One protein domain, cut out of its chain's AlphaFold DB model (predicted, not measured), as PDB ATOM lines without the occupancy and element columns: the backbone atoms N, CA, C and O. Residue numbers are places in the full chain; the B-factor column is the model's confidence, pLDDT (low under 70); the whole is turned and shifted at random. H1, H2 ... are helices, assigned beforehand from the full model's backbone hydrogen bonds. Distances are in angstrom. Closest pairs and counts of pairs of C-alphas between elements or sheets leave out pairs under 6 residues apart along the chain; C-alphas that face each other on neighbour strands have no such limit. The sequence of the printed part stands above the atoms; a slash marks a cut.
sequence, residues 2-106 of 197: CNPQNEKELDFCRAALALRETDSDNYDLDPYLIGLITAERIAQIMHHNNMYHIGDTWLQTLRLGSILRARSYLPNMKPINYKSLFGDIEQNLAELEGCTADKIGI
ATOM      1  N   CYS A   2     -15.939 -36.112 -45.825       55.59
ATOM      2  CA  CYS A   2     -14.786 -36.994 -45.571       55.59
ATOM      3  C   CYS A   2     -13.638 -36.688 -46.550       55.59
ATOM      4  O   CYS A   2     -13.897 -36.535 -47.745       55.59
ATOM      5  N   ASN A   3     -12.388 -36.647 -46.081       60.91
ATOM      6  CA  ASN A   3     -11.207 -36.565 -46.940       60.91
ATOM      7  C   ASN A   3     -10.837 -37.967 -47.475       60.91
ATOM      8  O   ASN A   3     -10.360 -38.813 -46.716       60.91
ATOM      9  N   PRO A   4     -10.986 -38.235 -48.784       58.75
ATOM     10  CA  PRO A   4     -10.732 -39.554 -49.362       58.75
ATOM     11  C   PRO A   4      -9.243 -39.931 -49.438       58.75
ATOM     12  O   PRO A   4      -8.918 -41.007 -49.925       58.75
ATOM     13  N   GLN A   5      -8.320 -39.072 -48.998       66.06
ATOM     14  CA  GLN A   5      -6.879 -39.357 -49.020       66.06
ATOM     15  C   GLN A   5      -6.361 -39.983 -47.716       66.06
ATOM     16  O   GLN A   5      -5.213 -40.416 -47.658       66.06
ATOM     17  N   ASN A   6      -7.190 -40.051 -46.671       79.25
ATOM     18  CA  ASN A   6      -6.838 -40.672 -45.400       79.25
ATOM     19  C   ASN A   6      -7.482 -42.063 -45.307       79.25
ATOM     20  O   ASN A   6      -8.686 -42.182 -45.095       79.25
ATOM     21  N   GLU A   7      -6.685 -43.126 -45.449       77.88
ATOM     22  CA  GLU A   7      -7.177 -44.515 -45.437       77.88
ATOM     23  C   GLU A   7      -7.965 -44.865 -44.166       77.88
ATOM     24  O   GLU A   7      -8.953 -45.594 -44.233       77.88
ATOM     25  N   LYS A   8      -7.581 -44.298 -43.014       73.81
ATOM     26  CA  LYS A   8      -8.311 -44.503 -41.755       73.81
ATOM     27  C   LYS A   8      -9.681 -43.836 -41.780       73.81
ATOM     28  O   LYS A   8     -10.649 -44.396 -41.280       73.81
ATOM     29  N   GLU A   9      -9.766 -42.646 -42.360       75.44
ATOM     30  CA  GLU A   9     -11.025 -41.914 -42.493       75.44
ATOM     31  C   GLU A   9     -11.956 -42.610 -43.488       75.44
ATOM     32  O   GLU A   9     -13.136 -42.770 -43.205       75.44
ATOM     33  N   LEU A  10     -11.419 -43.124 -44.598       79.81
ATOM     34  CA  LEU A  10     -12.166 -43.944 -45.554       79.81
ATOM     35  C   LEU A  10     -12.761 -45.201 -44.914       79.81
ATOM     36  O   LEU A  10     -13.914 -45.531 -45.189       79.81
ATOM     37  N   ASP A  11     -11.994 -45.899 -44.075       80.94
ATOM     38  CA  ASP A  11     -12.482 -47.068 -43.340       80.94
ATOM     39  C   ASP A  11     -13.649 -46.701 -42.409       80.94
ATOM     40  O   ASP A  11     -14.685 -47.367 -42.412       80.94
ATOM     41  N   PHE A  12     -13.542 -45.574 -41.695       78.38
ATOM     42  CA  PHE A  12     -14.648 -45.051 -40.895       78.38
ATOM     43  C   PHE A  12     -15.864 -44.684 -41.746       78.38
ATOM     44  O   PHE A  12     -16.960 -45.130 -41.423       78.38
ATOM     45  N   CYS A  13     -15.701 -43.941 -42.845       82.31
ATOM     46  CA  CYS A  13     -16.833 -43.542 -43.687       82.31
ATOM     47  C   CYS A  13     -17.522 -44.776 -44.313       82.31
ATOM     48  O   CYS A  13     -18.743 -44.782 -44.453       82.31
ATOM     49  N   ARG A  14     -16.777 -45.852 -44.624       84.25
ATOM     50  CA  ARG A  14     -17.340 -47.136 -45.085       84.25
ATOM     51  C   ARG A  14     -18.105 -47.868 -43.992       84.25
ATOM     52  O   ARG A  14     -19.208 -48.340 -44.255       84.25
ATOM     53  N   ALA A  15     -17.545 -47.950 -42.786       83.38
ATOM     54  CA  ALA A  15     -18.219 -48.551 -41.638       83.38
ATOM     55  C   ALA A  15     -19.482 -47.764 -41.251       83.38
ATOM     56  O   ALA A  15     -20.492 -48.347 -40.869       83.38
ATOM     57  N   ALA A  16     -19.451 -46.441 -41.412       86.12
ATOM     58  CA  ALA A  16     -20.543 -45.557 -41.048       86.12
ATOM     59  C   ALA A  16     -21.783 -45.700 -41.929       86.12
ATOM     60  O   ALA A  16     -22.892 -45.476 -41.442       86.12
ATOM     61  N   LEU A  17     -21.622 -46.182 -43.166       86.75
ATOM     62  CA  LEU A  17     -22.743 -46.549 -44.034       86.75
ATOM     63  C   LEU A  17     -23.692 -47.555 -43.370       86.75
ATOM     64  O   LEU A  17     -24.892 -47.445 -43.596       86.75
ATOM     65  N   ALA A  18     -23.186 -48.465 -42.527       84.19
ATOM     66  CA  ALA A  18     -23.990 -49.490 -41.851       84.19
ATOM     67  C   ALA A  18     -25.127 -48.903 -41.007       84.19
ATOM     68  O   ALA A  18     -26.197 -49.494 -40.877       84.19
ATOM     69  N   LEU A  19     -24.867 -47.743 -40.398       88.62
ATOM     70  CA  LEU A  19     -25.787 -47.104 -39.463       88.62
ATOM     71  C   LEU A  19     -26.569 -45.954 -40.104       88.62
ATOM     72  O   LEU A  19     -27.547 -45.497 -39.526       88.62
ATOM     73  N   ARG A  20     -26.188 -45.495 -41.299       85.00
ATOM     74  CA  ARG A  20     -26.872 -44.390 -41.978       85.00
ATOM     75  C   ARG A  20     -28.236 -44.798 -42.507       85.00
ATOM     76  O   ARG A  20     -28.453 -45.951 -42.869       85.00
ATOM     77  N   GLU A  21     -29.126 -43.818 -42.611       77.69
ATOM     78  CA  GLU A  21     -30.356 -43.954 -43.382       77.69
ATOM     79  C   GLU A  21     -30.036 -44.288 -44.849       77.69
ATOM     80  O   GLU A  21     -29.070 -43.781 -45.423       77.69
ATOM     81  N   THR A  22     -30.819 -45.190 -45.438       71.31
ATOM     82  CA  THR A  22     -30.735 -45.576 -46.852       71.31
ATOM     83  C   THR A  22     -32.141 -45.599 -47.403       71.31
ATOM     84  O   THR A  22     -33.022 -46.208 -46.799       71.31
ATOM     85  N   ASP A  23     -32.287 -45.018 -48.585       65.81
ATOM     86  CA  ASP A  23     -33.541 -44.959 -49.333       65.81
ATOM     87  C   ASP A  23     -33.878 -46.291 -50.030       65.81
ATOM     88  O   ASP A  23     -34.907 -46.408 -50.689       65.81
ATOM     89  N   SER A  24     -32.994 -47.294 -49.947       61.19
ATOM     90  CA  SER A  24     -33.159 -48.585 -50.618       61.19
ATOM     91  C   SER A  24     -33.633 -49.683 -49.663       61.19
ATOM     92  O   SER A  24     -32.974 -49.948 -48.654       61.19
ATOM     93  N   ASP A  25     -34.694 -50.388 -50.067       58.03
ATOM     94  CA  ASP A  25     -35.242 -51.579 -49.396       58.03
ATOM     95  C   ASP A  25     -34.298 -52.802 -49.433       58.03
ATOM     96  O   ASP A  25     -34.511 -53.774 -48.713       58.03
ATOM     97  N   ASN A  26     -33.238 -52.766 -50.251       56.75
ATOM     98  CA  ASN A  26     -32.264 -53.850 -50.428       56.75
ATOM     99  C   ASN A  26     -30.892 -53.448 -49.876       56.75
ATOM    100  O   ASN A  26     -29.899 -53.363 -50.603       56.75
ATOM    101  N   TYR A  27     -30.839 -53.170 -48.575       65.31
ATOM    102  CA  TYR A  27     -29.564 -52.918 -47.920       65.31
ATOM    103  C   TYR A  27     -28.857 -54.234 -47.600       65.31
ATOM    104  O   TYR A  27     -29.308 -55.009 -46.754       65.31
ATOM    105  N   ASP A  28     -27.736 -54.470 -48.275       66.50
ATOM    106  CA  ASP A  28     -26.858 -55.590 -47.973       66.50
ATOM    107  C   ASP A  28     -26.125 -55.326 -46.647       66.50
ATOM    108  O   ASP A  28     -25.207 -54.504 -46.563       66.50
ATOM    109  N   LEU A  29     -26.583 -55.992 -45.584       70.25
ATOM    110  CA  LEU A  29     -25.970 -55.925 -44.259       70.25
ATOM    111  C   LEU A  29     -24.721 -56.806 -44.162       70.25
ATOM    112  O   LEU A  29     -23.928 -56.590 -43.243       70.25
ATOM    113  N   ASP A  30     -24.521 -57.761 -45.080       68.25
ATOM    114  CA  ASP A  30     -23.476 -58.789 -45.000       68.25
ATOM    115  C   ASP A  30     -22.059 -58.227 -44.782       68.25
ATOM    116  O   ASP A  30     -21.339 -58.768 -43.931       68.25
ATOM    117  N   PRO A  31     -21.648 -57.105 -45.416       68.25
ATOM    118  CA  PRO A  31     -20.336 -56.499 -45.176       68.25
ATOM    119  C   PRO A  31     -20.114 -56.050 -43.726       68.25
ATOM    120  O   PRO A  31     -18.973 -55.914 -43.285       68.25
ATOM    121  N   TYR A  32     -21.193 -55.824 -42.975       69.44
ATOM    122  CA  TYR A  32     -21.192 -55.284 -41.614       69.44
ATOM    123  C   TYR A  32     -21.465 -56.354 -40.545       69.44
ATOM    124  O   TYR A  32     -21.358 -56.095 -39.342       69.44
ATOM    125  N   LEU A  33     -21.764 -57.587 -40.965       65.12
ATOM    126  CA  LEU A  33     -21.956 -58.728 -40.066       65.12
ATOM    127  C   LEU A  33     -20.632 -59.356 -39.602       65.12
ATOM    128  O   LEU A  33     -20.630 -60.157 -38.665       65.12
ATOM    129  N   ILE A  34     -19.502 -58.979 -40.207       64.19
ATOM    130  CA  ILE A  34     -18.185 -59.593 -39.988       64.19
ATOM    131  C   ILE A  34     -17.252 -58.615 -39.254       64.19
ATOM    132  O   ILE A  34     -17.282 -57.412 -39.481       64.19
ATOM    133  N   GLY A  35     -16.414 -59.131 -38.347       73.06
ATOM    134  CA  GLY A  35     -15.416 -58.343 -37.605       73.06
ATOM    135  C   GLY A  35     -15.799 -58.044 -36.153       73.06
ATOM    136  O   GLY A  35     -16.876 -58.426 -35.689       73.06
ATOM    137  N   LEU A  36     -14.894 -57.405 -35.408       77.56
ATOM    138  CA  LEU A  36     -15.101 -57.064 -33.999       77.56
ATOM    139  C   LEU A  36     -16.009 -55.832 -33.881       77.56
ATOM    140  O   LEU A  36     -15.689 -54.772 -34.412       77.56
ATOM    141  N   ILE A  37     -17.115 -55.976 -33.152       81.19
ATOM    142  CA  ILE A  37     -18.005 -54.871 -32.794       81.19
ATOM    143  C   ILE A  37     -17.790 -54.571 -31.312       81.19
ATOM    144  O   ILE A  37     -18.130 -55.392 -30.461       81.19
ATOM    145  N   THR A  38     -17.201 -53.414 -31.013       86.94
ATOM    146  CA  THR A  38     -17.052 -52.892 -29.648       86.94
ATOM    147  C   THR A  38     -17.927 -51.657 -29.462       86.94
ATOM    148  O   THR A  38     -18.221 -50.957 -30.435       86.94
ATOM    149  N   ALA A  39     -18.315 -51.374 -28.215       86.44
ATOM    150  CA  ALA A  39     -19.062 -50.164 -27.865       86.44
ATOM    151  C   ALA A  39     -18.336 -48.892 -28.336       86.44
ATOM    152  O   ALA A  39     -18.931 -48.052 -29.002       86.44
ATOM    153  N   GLU A  40     -17.023 -48.816 -28.096       85.81
ATOM    154  CA  GLU A  40     -16.169 -47.709 -28.536       85.81
ATOM    155  C   GLU A  40     -16.214 -47.513 -30.059       85.81
ATOM    156  O   GLU A  40     -16.439 -46.403 -30.545       85.81
ATOM    157  N   ARG A  41     -16.043 -48.589 -30.841       87.00
ATOM    158  CA  ARG A  41     -16.039 -48.493 -32.307       87.00
ATOM    159  C   ARG A  41     -17.399 -48.047 -32.835       87.00
ATOM    160  O   ARG A  41     -17.446 -47.256 -33.772       87.00
ATOM    161  N   ILE A  42     -18.490 -48.533 -32.244       90.00
ATOM    162  CA  ILE A  42     -19.843 -48.092 -32.594       90.00
ATOM    163  C   ILE A  42     -20.019 -46.606 -32.275       90.00
ATOM    164  O   ILE A  42     -20.460 -45.863 -33.147       90.00
ATOM    165  N   ALA A  43     -19.644 -46.162 -31.074       88.12
ATOM    166  CA  ALA A  43     -19.766 -44.764 -30.674       88.12
ATOM    167  C   ALA A  43     -18.966 -43.838 -31.606       88.12
ATOM    168  O   ALA A  43     -19.482 -42.817 -32.052       88.12
ATOM    169  N   GLN A  44     -17.750 -44.234 -31.999       87.81
ATOM    170  CA  GLN A  44     -16.950 -43.513 -32.996       87.81
ATOM    171  C   GLN A  44     -17.656 -43.426 -34.357       87.81
ATOM    172  O   GLN A  44     -17.629 -42.375 -34.997       87.81
ATOM    173  N   ILE A  45     -18.291 -44.514 -34.805       90.12
ATOM    174  CA  ILE A  45     -19.050 -44.539 -36.059       90.12
ATOM    175  C   ILE A  45     -20.276 -43.615 -35.980       90.12
ATOM    176  O   ILE A  45     -20.503 -42.830 -36.902       90.12
ATOM    177  N   MET A  46     -21.042 -43.676 -34.887       91.38
ATOM    178  CA  MET A  46     -22.226 -42.835 -34.693       91.38
ATOM    179  C   MET A  46     -21.849 -41.357 -34.604       91.38
ATOM    180  O   MET A  46     -22.411 -40.529 -35.318       91.38
ATOM    181  N   HIS A  47     -20.817 -41.033 -33.825       88.12
ATOM    182  CA  HIS A  47     -20.264 -39.686 -33.746       88.12
ATOM    183  C   HIS A  47     -19.807 -39.177 -35.120       88.12
ATOM    184  O   HIS A  47     -20.098 -38.043 -35.499       88.12
ATOM    185  N   HIS A  48     -19.139 -40.022 -35.913       88.44
ATOM    186  CA  HIS A  48     -18.735 -39.676 -37.273       88.44
ATOM    187  C   HIS A  48     -19.942 -39.361 -38.175       88.44
ATOM    188  O   HIS A  48     -19.924 -38.372 -38.906       88.44
ATOM    189  N   ASN A  49     -21.011 -40.156 -38.118       89.12
ATOM    190  CA  ASN A  49     -22.239 -39.870 -38.861       89.12
ATOM    191  C   ASN A  49     -22.899 -38.561 -38.421       89.12
ATOM    192  O   ASN A  49     -23.245 -37.745 -39.278       89.12
ATOM    193  N   ASN A  50     -23.012 -38.336 -37.112       88.75
ATOM    194  CA  ASN A  50     -23.598 -37.123 -36.541       88.75
ATOM    195  C   ASN A  50     -22.820 -35.873 -36.979       88.75
ATOM    196  O   ASN A  50     -23.419 -34.862 -37.333       88.75
ATOM    197  N   MET A  51     -21.489 -35.964 -37.037       86.69
ATOM    198  CA  MET A  51     -20.624 -34.849 -37.427       86.69
ATOM    199  C   MET A  51     -20.560 -34.605 -38.940       86.69
ATOM    200  O   MET A  51     -20.447 -33.456 -39.370       86.69
ATOM    201  N   TYR A  52     -20.579 -35.658 -39.765       84.81
ATOM    202  CA  TYR A  52     -20.177 -35.540 -41.174       84.81
ATOM    203  C   TYR A  52     -21.229 -35.953 -42.204       84.81
ATOM    204  O   TYR A  52     -21.057 -35.603 -43.375       84.81
ATOM    205  N   HIS A  53     -22.289 -36.665 -41.807       82.19
ATOM    206  CA  HIS A  53     -23.246 -37.282 -42.739       82.19
ATOM    207  C   HIS A  53     -24.718 -37.049 -42.395       82.19
ATOM    208  O   HIS A  53     -25.562 -37.707 -42.993       82.19
ATOM    209  N   ILE A  54     -25.024 -36.114 -41.486       79.50
ATOM    210  CA  ILE A  54     -26.391 -35.869 -40.991       79.50
ATOM    211  C   ILE A  54     -26.958 -37.174 -40.405       79.50
ATOM    212  O   ILE A  54     -27.876 -37.789 -40.941       79.50
ATOM    213  N   GLY A  55     -26.321 -37.650 -39.337       83.19
ATOM    214  CA  GLY A  55     -26.762 -38.828 -38.599       83.19
ATOM    215  C   GLY A  55     -27.829 -38.485 -37.563       83.19
ATOM    216  O   GLY A  55     -27.658 -37.547 -36.792       83.19
ATOM    217  N   ASP A  56     -28.898 -39.278 -37.520       88.19
ATOM    218  CA  ASP A  56     -29.831 -39.317 -36.393       88.19
ATOM    219  C   ASP A  56     -29.429 -40.462 -35.454       88.19
ATOM    220  O   ASP A  56     -29.335 -41.617 -35.878       88.19
ATOM    221  N   THR A  57     -29.104 -40.153 -34.196       88.94
ATOM    222  CA  THR A  57     -28.597 -41.153 -33.238       88.94
ATOM    223  C   THR A  57     -29.617 -42.262 -33.001       88.94
ATOM    224  O   THR A  57     -29.250 -43.434 -32.929       88.94
ATOM    225  N   TRP A  58     -30.902 -41.916 -32.934       87.19
ATOM    226  CA  TRP A  58     -31.972 -42.876 -32.699       87.19
ATOM    227  C   TRP A  58     -32.083 -43.901 -33.836       87.19
ATOM    228  O   TRP A  58     -32.031 -45.110 -33.597       87.19
ATOM    229  N   LEU A  59     -32.150 -43.442 -35.085       87.50
ATOM    230  CA  LEU A  59     -32.217 -44.303 -36.264       87.50
ATOM    231  C   LEU A  59     -30.974 -45.192 -36.396       87.50
ATOM    232  O   LEU A  59     -31.075 -46.372 -36.745       87.50
ATOM    233  N   GLN A  60     -29.802 -44.647 -36.071       90.31
ATOM    234  CA  GLN A  60     -28.554 -45.404 -36.033       90.31
ATOM    235  C   GLN A  60     -28.595 -46.525 -34.984       90.31
ATOM    236  O   GLN A  60     -28.166 -47.643 -35.278       90.31
ATOM    237  N   THR A  61     -29.163 -46.277 -33.797       88.06
ATOM    238  CA  THR A  61     -29.372 -47.298 -32.752       88.06
ATOM    239  C   THR A  61     -30.316 -48.402 -33.226       88.06
ATOM    240  O   THR A  61     -30.036 -49.587 -33.025       88.06
ATOM    241  N   LEU A  62     -31.407 -48.050 -33.917       84.88
ATOM    242  CA  LEU A  62     -32.326 -49.040 -34.487       84.88
ATOM    243  C   LEU A  62     -31.621 -49.938 -35.520       84.88
ATOM    244  O   LEU A  62     -31.736 -51.166 -35.482       84.88
ATOM    245  N   ARG A  63     -30.830 -49.347 -36.418       86.75
ATOM    246  CA  ARG A  63     -30.058 -50.098 -37.422       86.75
ATOM    247  C   ARG A  63     -29.014 -51.004 -36.792       86.75
ATOM    248  O   ARG A  63     -28.900 -52.170 -37.174       86.75
ATOM    249  N   LEU A  64     -28.315 -50.510 -35.776       89.44
ATOM    250  CA  LEU A  64     -27.392 -51.319 -34.998       89.44
ATOM    251  C   LEU A  64     -28.097 -52.531 -34.375       89.44
ATOM    252  O   LEU A  64     -27.584 -53.643 -34.471       89.44
ATOM    253  N   GLY A  65     -29.293 -52.350 -33.806       86.81
ATOM    254  CA  GLY A  65     -30.109 -53.453 -33.288       86.81
ATOM    255  C   GLY A  65     -30.372 -54.540 -34.339       86.81
ATOM    256  O   GLY A  65     -30.221 -55.729 -34.055       86.81
ATOM    257  N   SER A  66     -30.669 -54.139 -35.577       84.88
ATOM    258  CA  SER A  66     -30.879 -55.064 -36.703       84.88
ATOM    259  C   SER A  66     -29.603 -55.830 -37.082       84.88
ATOM    260  O   SER A  66     -29.652 -57.049 -37.262       84.88
ATOM    261  N   ILE A  67     -28.449 -55.155 -37.118       86.56
ATOM    262  CA  ILE A  67     -27.134 -55.778 -37.363       86.56
ATOM    263  C   ILE A  67     -26.801 -56.793 -36.266       86.56
ATOM    264  O   ILE A  67     -26.410 -57.925 -36.554       86.56
ATOM    265  N   LEU A  68     -26.965 -56.419 -34.994       87.25
ATOM    266  CA  LEU A  68     -26.666 -57.296 -33.860       87.25
ATOM    267  C   LEU A  68     -27.587 -58.521 -33.837       87.25
ATOM    268  O   LEU A  68     -27.121 -59.638 -33.598       87.25
ATOM    269  N   ARG A  69     -28.871 -58.338 -34.167       84.31
ATOM    270  CA  ARG A  69     -29.820 -59.442 -34.324       84.31
ATOM    271  C   ARG A  69     -29.395 -60.383 -35.447       84.31
ATOM    272  O   ARG A  69     -29.342 -61.587 -35.218       84.31
ATOM    273  N   ALA A  70     -29.042 -59.865 -36.623       84.12
ATOM    274  CA  ALA A  70     -28.556 -60.682 -37.735       84.12
ATOM    275  C   ALA A  70     -27.296 -61.479 -37.349       84.12
ATOM    276  O   ALA A  70     -27.217 -62.683 -37.596       84.12
ATOM    277  N   ARG A  71     -26.356 -60.847 -36.632       85.06
ATOM    278  CA  ARG A  71     -25.158 -61.518 -36.103       85.06
ATOM    279  C   ARG A  71     -25.483 -62.616 -35.101       85.06
ATOM    280  O   ARG A  71     -24.779 -63.617 -35.077       85.06
ATOM    281  N   SER A  72     -26.538 -62.475 -34.301       85.06
ATOM    282  CA  SER A  72     -26.925 -63.503 -33.323       85.06
ATOM    283  C   SER A  72     -27.290 -64.853 -33.957       85.06
ATOM    284  O   SER A  72     -27.198 -65.878 -33.288       85.06
ATOM    285  N   TYR A  73     -27.644 -64.866 -35.248       83.50
ATOM    286  CA  TYR A  73     -27.920 -66.085 -36.008       83.50
ATOM    287  C   TYR A  73     -26.664 -66.718 -36.633       83.50
ATOM    288  O   TYR A  73     -26.748 -67.822 -37.172       83.50
ATOM    289  N   LEU A  74     -25.501 -66.056 -36.573       83.75
ATOM    290  CA  LEU A  74     -24.255 -66.602 -37.110       83.75
ATOM    291  C   LEU A  74     -23.681 -67.695 -36.193       83.75
ATOM    292  O   LEU A  74     -23.665 -67.543 -34.966       83.75
ATOM    293  N   PRO A  75     -23.137 -68.784 -36.766       81.19
ATOM    294  CA  PRO A  75     -22.515 -69.839 -35.981       81.19
ATOM    295  C   PRO A  75     -21.311 -69.295 -35.197       81.19
ATOM    296  O   PRO A  75     -20.511 -68.520 -35.718       81.19
ATOM    297  N   ASN A  76     -21.157 -69.746 -33.948       82.06
ATOM    298  CA  ASN A  76     -20.089 -69.352 -33.013       82.06
ATOM    299  C   ASN A  76     -20.156 -67.914 -32.469       82.06
ATOM    300  O   ASN A  76     -19.207 -67.473 -31.813       82.06
ATOM    301  N   MET A  77     -21.259 -67.189 -32.670       79.81
ATOM    302  CA  MET A  77     -21.461 -65.921 -31.970       79.81
ATOM    303  C   MET A  77     -21.841 -66.150 -30.510       79.81
ATOM    304  O   MET A  77     -22.718 -66.948 -30.180       79.81
ATOM    305  N   LYS A  78     -21.164 -65.427 -29.616       81.00
ATOM    306  CA  LYS A  78     -21.538 -65.390 -28.201       81.00
ATOM    307  C   LYS A  78     -22.811 -64.551 -28.032       81.00
ATOM    308  O   LYS A  78     -22.965 -63.561 -28.750       81.00
ATOM    309  N   PRO A  79     -23.684 -64.891 -27.068       81.56
ATOM    310  CA  PRO A  79     -24.803 -64.033 -26.702       81.56
ATOM    311  C   PRO A  79     -24.324 -62.617 -26.374       81.56
ATOM    312  O   PRO A  79     -23.344 -62.440 -25.647       81.56
ATOM    313  N   ILE A  80     -25.016 -61.617 -26.914       83.19
ATOM    314  CA  ILE A  80     -24.709 -60.202 -26.706       83.19
ATOM    315  C   ILE A  80     -25.583 -59.687 -25.562       83.19
ATOM    316  O   ILE A  80     -26.802 -59.858 -25.583       83.19
ATOM    317  N   ASN A  81     -24.974 -59.047 -24.562       86.81
ATOM    318  CA  ASN A  81     -25.719 -58.319 -23.537       86.81
ATOM    319  C   ASN A  81     -26.061 -56.921 -24.068       86.81
ATOM    320  O   ASN A  81     -25.258 -55.996 -23.955       86.81
ATOM    321  N   TYR A  82     -27.248 -56.790 -24.659       84.88
ATOM    322  CA  TYR A  82     -27.705 -55.545 -25.276       84.88
ATOM    323  C   TYR A  82     -27.744 -54.374 -24.293       84.88
ATOM    324  O   TYR A  82     -27.264 -53.302 -24.639       84.88
ATOM    325  N   LYS A  83     -28.240 -54.575 -23.062       86.62
ATOM    326  CA  LYS A  83     -28.340 -53.494 -22.065       86.62
ATOM    327  C   LYS A  83     -26.966 -52.906 -21.739       86.62
ATOM    328  O   LYS A  83     -26.805 -51.692 -21.771       86.62
ATOM    329  N   SER A  84     -25.977 -53.763 -21.476       87.81
ATOM    330  CA  SER A  84     -24.602 -53.309 -21.215       87.81
ATOM    331  C   SER A  84     -24.001 -52.623 -22.438       87.81
ATOM    332  O   SER A  84     -23.433 -51.550 -22.312       87.81
ATOM    333  N   LEU A  85     -24.164 -53.216 -23.625       86.94
ATOM    334  CA  LEU A  85     -23.596 -52.677 -24.858       86.94
ATOM    335  C   LEU A  85     -24.146 -51.284 -25.186       86.94
ATOM    336  O   LEU A  85     -23.364 -50.392 -25.499       86.94
ATOM    337  N   PHE A  86     -25.466 -51.090 -25.123       87.75
ATOM    338  CA  PHE A  86     -26.078 -49.790 -25.396       87.75
ATOM    339  C   PHE A  86     -25.704 -48.747 -24.340       87.75
ATOM    340  O   PHE A  86     -25.361 -47.634 -24.721       87.75
ATOM    341  N   GLY A  87     -25.652 -49.124 -23.056       86.69
ATOM    342  CA  GLY A  87     -25.155 -48.229 -22.007       86.69
ATOM    343  C   GLY A  87     -23.708 -47.781 -22.245       86.69
ATOM    344  O   GLY A  87     -23.407 -46.593 -22.164       86.69
ATOM    345  N   ASP A  88     -22.825 -48.709 -22.632       89.25
ATOM    346  CA  ASP A  88     -21.432 -48.384 -22.955       89.25
ATOM    347  C   ASP A  88     -21.337 -47.469 -24.192       89.25
ATOM    348  O   ASP A  88     -20.515 -46.552 -24.225       89.25
ATOM    349  N   ILE A  89     -22.169 -47.689 -25.220       85.38
ATOM    350  CA  ILE A  89     -22.210 -46.841 -26.425       85.38
ATOM    351  C   ILE A  89     -22.645 -45.420 -26.073       85.38
ATOM    352  O   ILE A  89     -21.989 -44.474 -26.503       85.38
ATOM    353  N   GLU A  90     -23.719 -45.267 -25.297       87.44
ATOM    354  CA  GLU A  90     -24.226 -43.962 -24.862       87.44
ATOM    355  C   GLU A  90     -23.171 -43.195 -24.065       87.44
ATOM    356  O   GLU A  90     -22.919 -42.022 -24.348       87.44
ATOM    357  N   GLN A  91     -22.488 -43.868 -23.133       87.56
ATOM    358  CA  GLN A  91     -21.398 -43.262 -22.376       87.56
ATOM    359  C   GLN A  91     -20.264 -42.780 -23.297       87.56
ATOM    360  O   GLN A  91     -19.854 -41.623 -23.220       87.56
ATOM    361  N   ASN A  92     -19.771 -43.641 -24.194       86.69
ATOM    362  CA  ASN A  92     -18.687 -43.282 -25.115       86.69
ATOM    363  C   ASN A  92     -19.098 -42.147 -26.067       86.69
ATOM    364  O   ASN A  92     -18.282 -41.289 -26.404       86.69
ATOM    365  N   LEU A  93     -20.356 -42.129 -26.514       85.81
ATOM    366  CA  LEU A  93     -20.872 -41.076 -27.384       85.81
ATOM    367  C   LEU A  93     -20.884 -39.724 -26.659       85.81
ATOM    368  O   LEU A  93     -20.388 -38.741 -27.211       85.81
ATOM    369  N   ALA A  94     -21.348 -39.695 -25.407       83.75
ATOM    370  CA  ALA A  94     -21.324 -38.496 -24.571       83.75
ATOM    371  C   ALA A  94     -19.890 -37.987 -24.325       83.75
ATOM    372  O   ALA A  94     -19.640 -36.782 -24.387       83.75
ATOM    373  N   GLU A  95     -18.928 -38.888 -24.102       86.19
ATOM    374  CA  GLU A  95     -17.511 -38.532 -23.946       86.19
ATOM    375  C   GLU A  95     -16.930 -37.901 -25.223       86.19
ATOM    376  O   GLU A  95     -16.227 -36.887 -25.153       86.19
ATOM    377  N   LEU A  96     -17.247 -38.454 -26.398       83.38
ATOM    378  CA  LEU A  96     -16.818 -37.914 -27.693       83.38
ATOM    379  C   LEU A  96     -17.430 -36.534 -27.967       83.38
ATOM    380  O   LEU A  96     -16.731 -35.616 -28.409       83.38
ATOM    381  N   GLU A  97     -18.717 -36.356 -27.679       82.88
ATOM    382  CA  GLU A  97     -19.412 -35.076 -27.830       82.88
ATOM    383  C   GLU A  97     -18.864 -34.013 -26.865       82.88
ATOM    384  O   GLU A  97     -18.524 -32.909 -27.303       82.88
ATOM    385  N   GLY A  98     -18.659 -34.366 -25.590       75.19
ATOM    386  CA  GLY A  98     -18.050 -33.493 -24.581       75.19
ATOM    387  C   GLY A  98     -16.627 -33.062 -24.949       75.19
ATOM    388  O   GLY A  98     -16.307 -31.874 -24.935       75.19
ATOM    389  N   CYS A  99     -15.795 -33.998 -25.417       68.12
ATOM    390  CA  CYS A  99     -14.443 -33.704 -25.903       68.12
ATOM    391  C   CYS A  99     -14.430 -32.763 -27.123       68.12
ATOM    392  O   CYS A  99     -13.448 -32.048 -27.358       68.12
ATOM    393  N   THR A 100     -15.494 -32.770 -27.931       59.62
ATOM    394  CA  THR A 100     -15.620 -31.864 -29.080       59.62
ATOM    395  C   THR A 100     -16.055 -30.470 -28.634       59.62
ATOM    396  O   THR A 100     -15.499 -29.478 -29.111       59.62
ATOM    397  N   ALA A 101     -16.977 -30.385 -27.669       55.56
ATOM    398  CA  ALA A 101     -17.392 -29.126 -27.054       55.56
ATOM    399  C   ALA A 101     -16.214 -28.404 -26.374       55.56
ATOM    400  O   ALA A 101     -16.038 -27.201 -26.574       55.56
ATOM    401  N   ASP A 102     -15.339 -29.139 -25.682       53.03
ATOM    402  CA  ASP A 102     -14.148 -28.578 -25.030       53.03
ATOM    403  C   ASP A 102     -13.126 -28.021 -26.035       53.03
ATOM    404  O   ASP A 102     -12.532 -26.962 -25.816       53.03
ATOM    405  N   LYS A 103     -12.949 -28.676 -27.190       50.47
ATOM    406  CA  LYS A 103     -12.077 -28.168 -28.266       50.47
ATOM    407  C   LYS A 103     -12.632 -26.904 -28.921       50.47
ATOM    408  O   LYS A 103     -11.855 -26.018 -29.274       50.47
ATOM    409  N   ILE A 104     -13.954 -26.795 -29.051       50.44
ATOM    410  CA  ILE A 104     -14.615 -25.586 -29.567       50.44
ATOM    411  C   ILE A 104     -14.555 -24.458 -28.516       50.44
ATOM    412  O   ILE A 104     -14.313 -23.302 -28.868       50.44
ATOM    413  N   GLY A 105     -14.642 -24.791 -27.224       36.91
ATOM    414  CA  GLY A 105     -14.503 -23.859 -26.098       36.91
ATOM    415  C   GLY A 105     -13.104 -23.251 -25.910       36.91
ATOM    416  O   GLY A 105     -12.976 -22.193 -25.293       36.91
ATOM    417  N   ILE A 106     -12.052 -23.849 -26.482       38.88
ATOM    418  CA  ILE A 106     -10.677 -23.313 -26.441       38.88
ATOM    419  C   ILE A 106     -10.383 -22.369 -27.628       38.88
ATOM    420  O   ILE A 106      -9.421 -21.603 -27.585       38.88
TER     421      ILE A 106
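Overview. This is residues 2 to 106 of the 197 residues of an uncharacterized protein of Caenorhabditis japonica (UniProt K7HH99). The long helix H4 packs on a small body of three shorter helices, and its last turns, with residues 98 to 106, stick out beyond that body. H2 is in the middle, with H4 on one side, H1 crosswise on the opposite side, and H3 folded back after H2 as a helical hairpin, while residues 17 to 38 make a long loop between H1 and H2. The printed part has 105 residues with four named helices, in the order H1, H2, H3, H4, and no named strand; its class is all helix. It is compact, with a radius of gyration of the C-alphas of 14.4 A, yet elongated in outline, spanning 49 by 31 by 25 A.

Arrangement. H4, residues 82 to 105, touches H2, residues 39 to 52, with 19 pairs of C-alphas within 8 A. Their closest C-alphas, those of Ala 39 and Ile 89, are 4.8 A apart. The two helices run the same way at a steep tilt of 46 degrees. H2 is the hub, touching three other helices. With its residues 45 to 49 alone it touches H1, residues 7 to 16, where the closest C-alphas, of Ala 16 and Ile 45, are 5.3 A apart. The lines of H1 and H2 stand about perpendicular, at 87 degrees. H2 and H3, residues 57 to 72, form a helical hairpin; they only just touch, with 3 pairs of C-alphas within 8 A, through residues 46 to 50 of H2 and 57 to 60 of H3 alone. Their closest C-alphas, of Met 46 and Thr 57, are 6.7 A apart, and they run opposite ways at a steep tilt of 39 degrees. The helix packing is mostly crossed, with no touching pair at a shallow tilt. H3 and H4 are near each other, with closest C-alphas 8.4 A apart. H1 is apart from H3 and from H4. In H1, H2, H3 and H4 every O i to N i+4 pair is within hydrogen-bond range.

Along the chain. H4 is 34.3 A from first to last C-alpha, from Tyr 82 at (-27.705, -55.545, -25.276) to Gly 105 at (-14.503, -23.859, -26.098). H2 is 19.8 A long, from Ala 39 to Tyr 52. H3 is 22.4 A long, from Thr 57 to Ser 72. H1 is 14.1 A long, and its C-alpha 7 is at (-7.177, -44.515, -45.437).

Size, cuts and confidence. The C-alphas of Pro 75 and Ile 106, the two farthest apart, are 48.9 A apart. Without residues 98 to 106, which stand free, the body spans 37 by 32 by 25 A. The printed part has no cut. The link from H1 to H2 is long, with 22 residues; that from H2 to H3 is tight, with 4, and that from H3 to H4 short, with 9. The mean pLDDT of the printed part is 78.8, with residues 2 to 5, 23 to 28, 30 to 34 and 99 to 106 under 70.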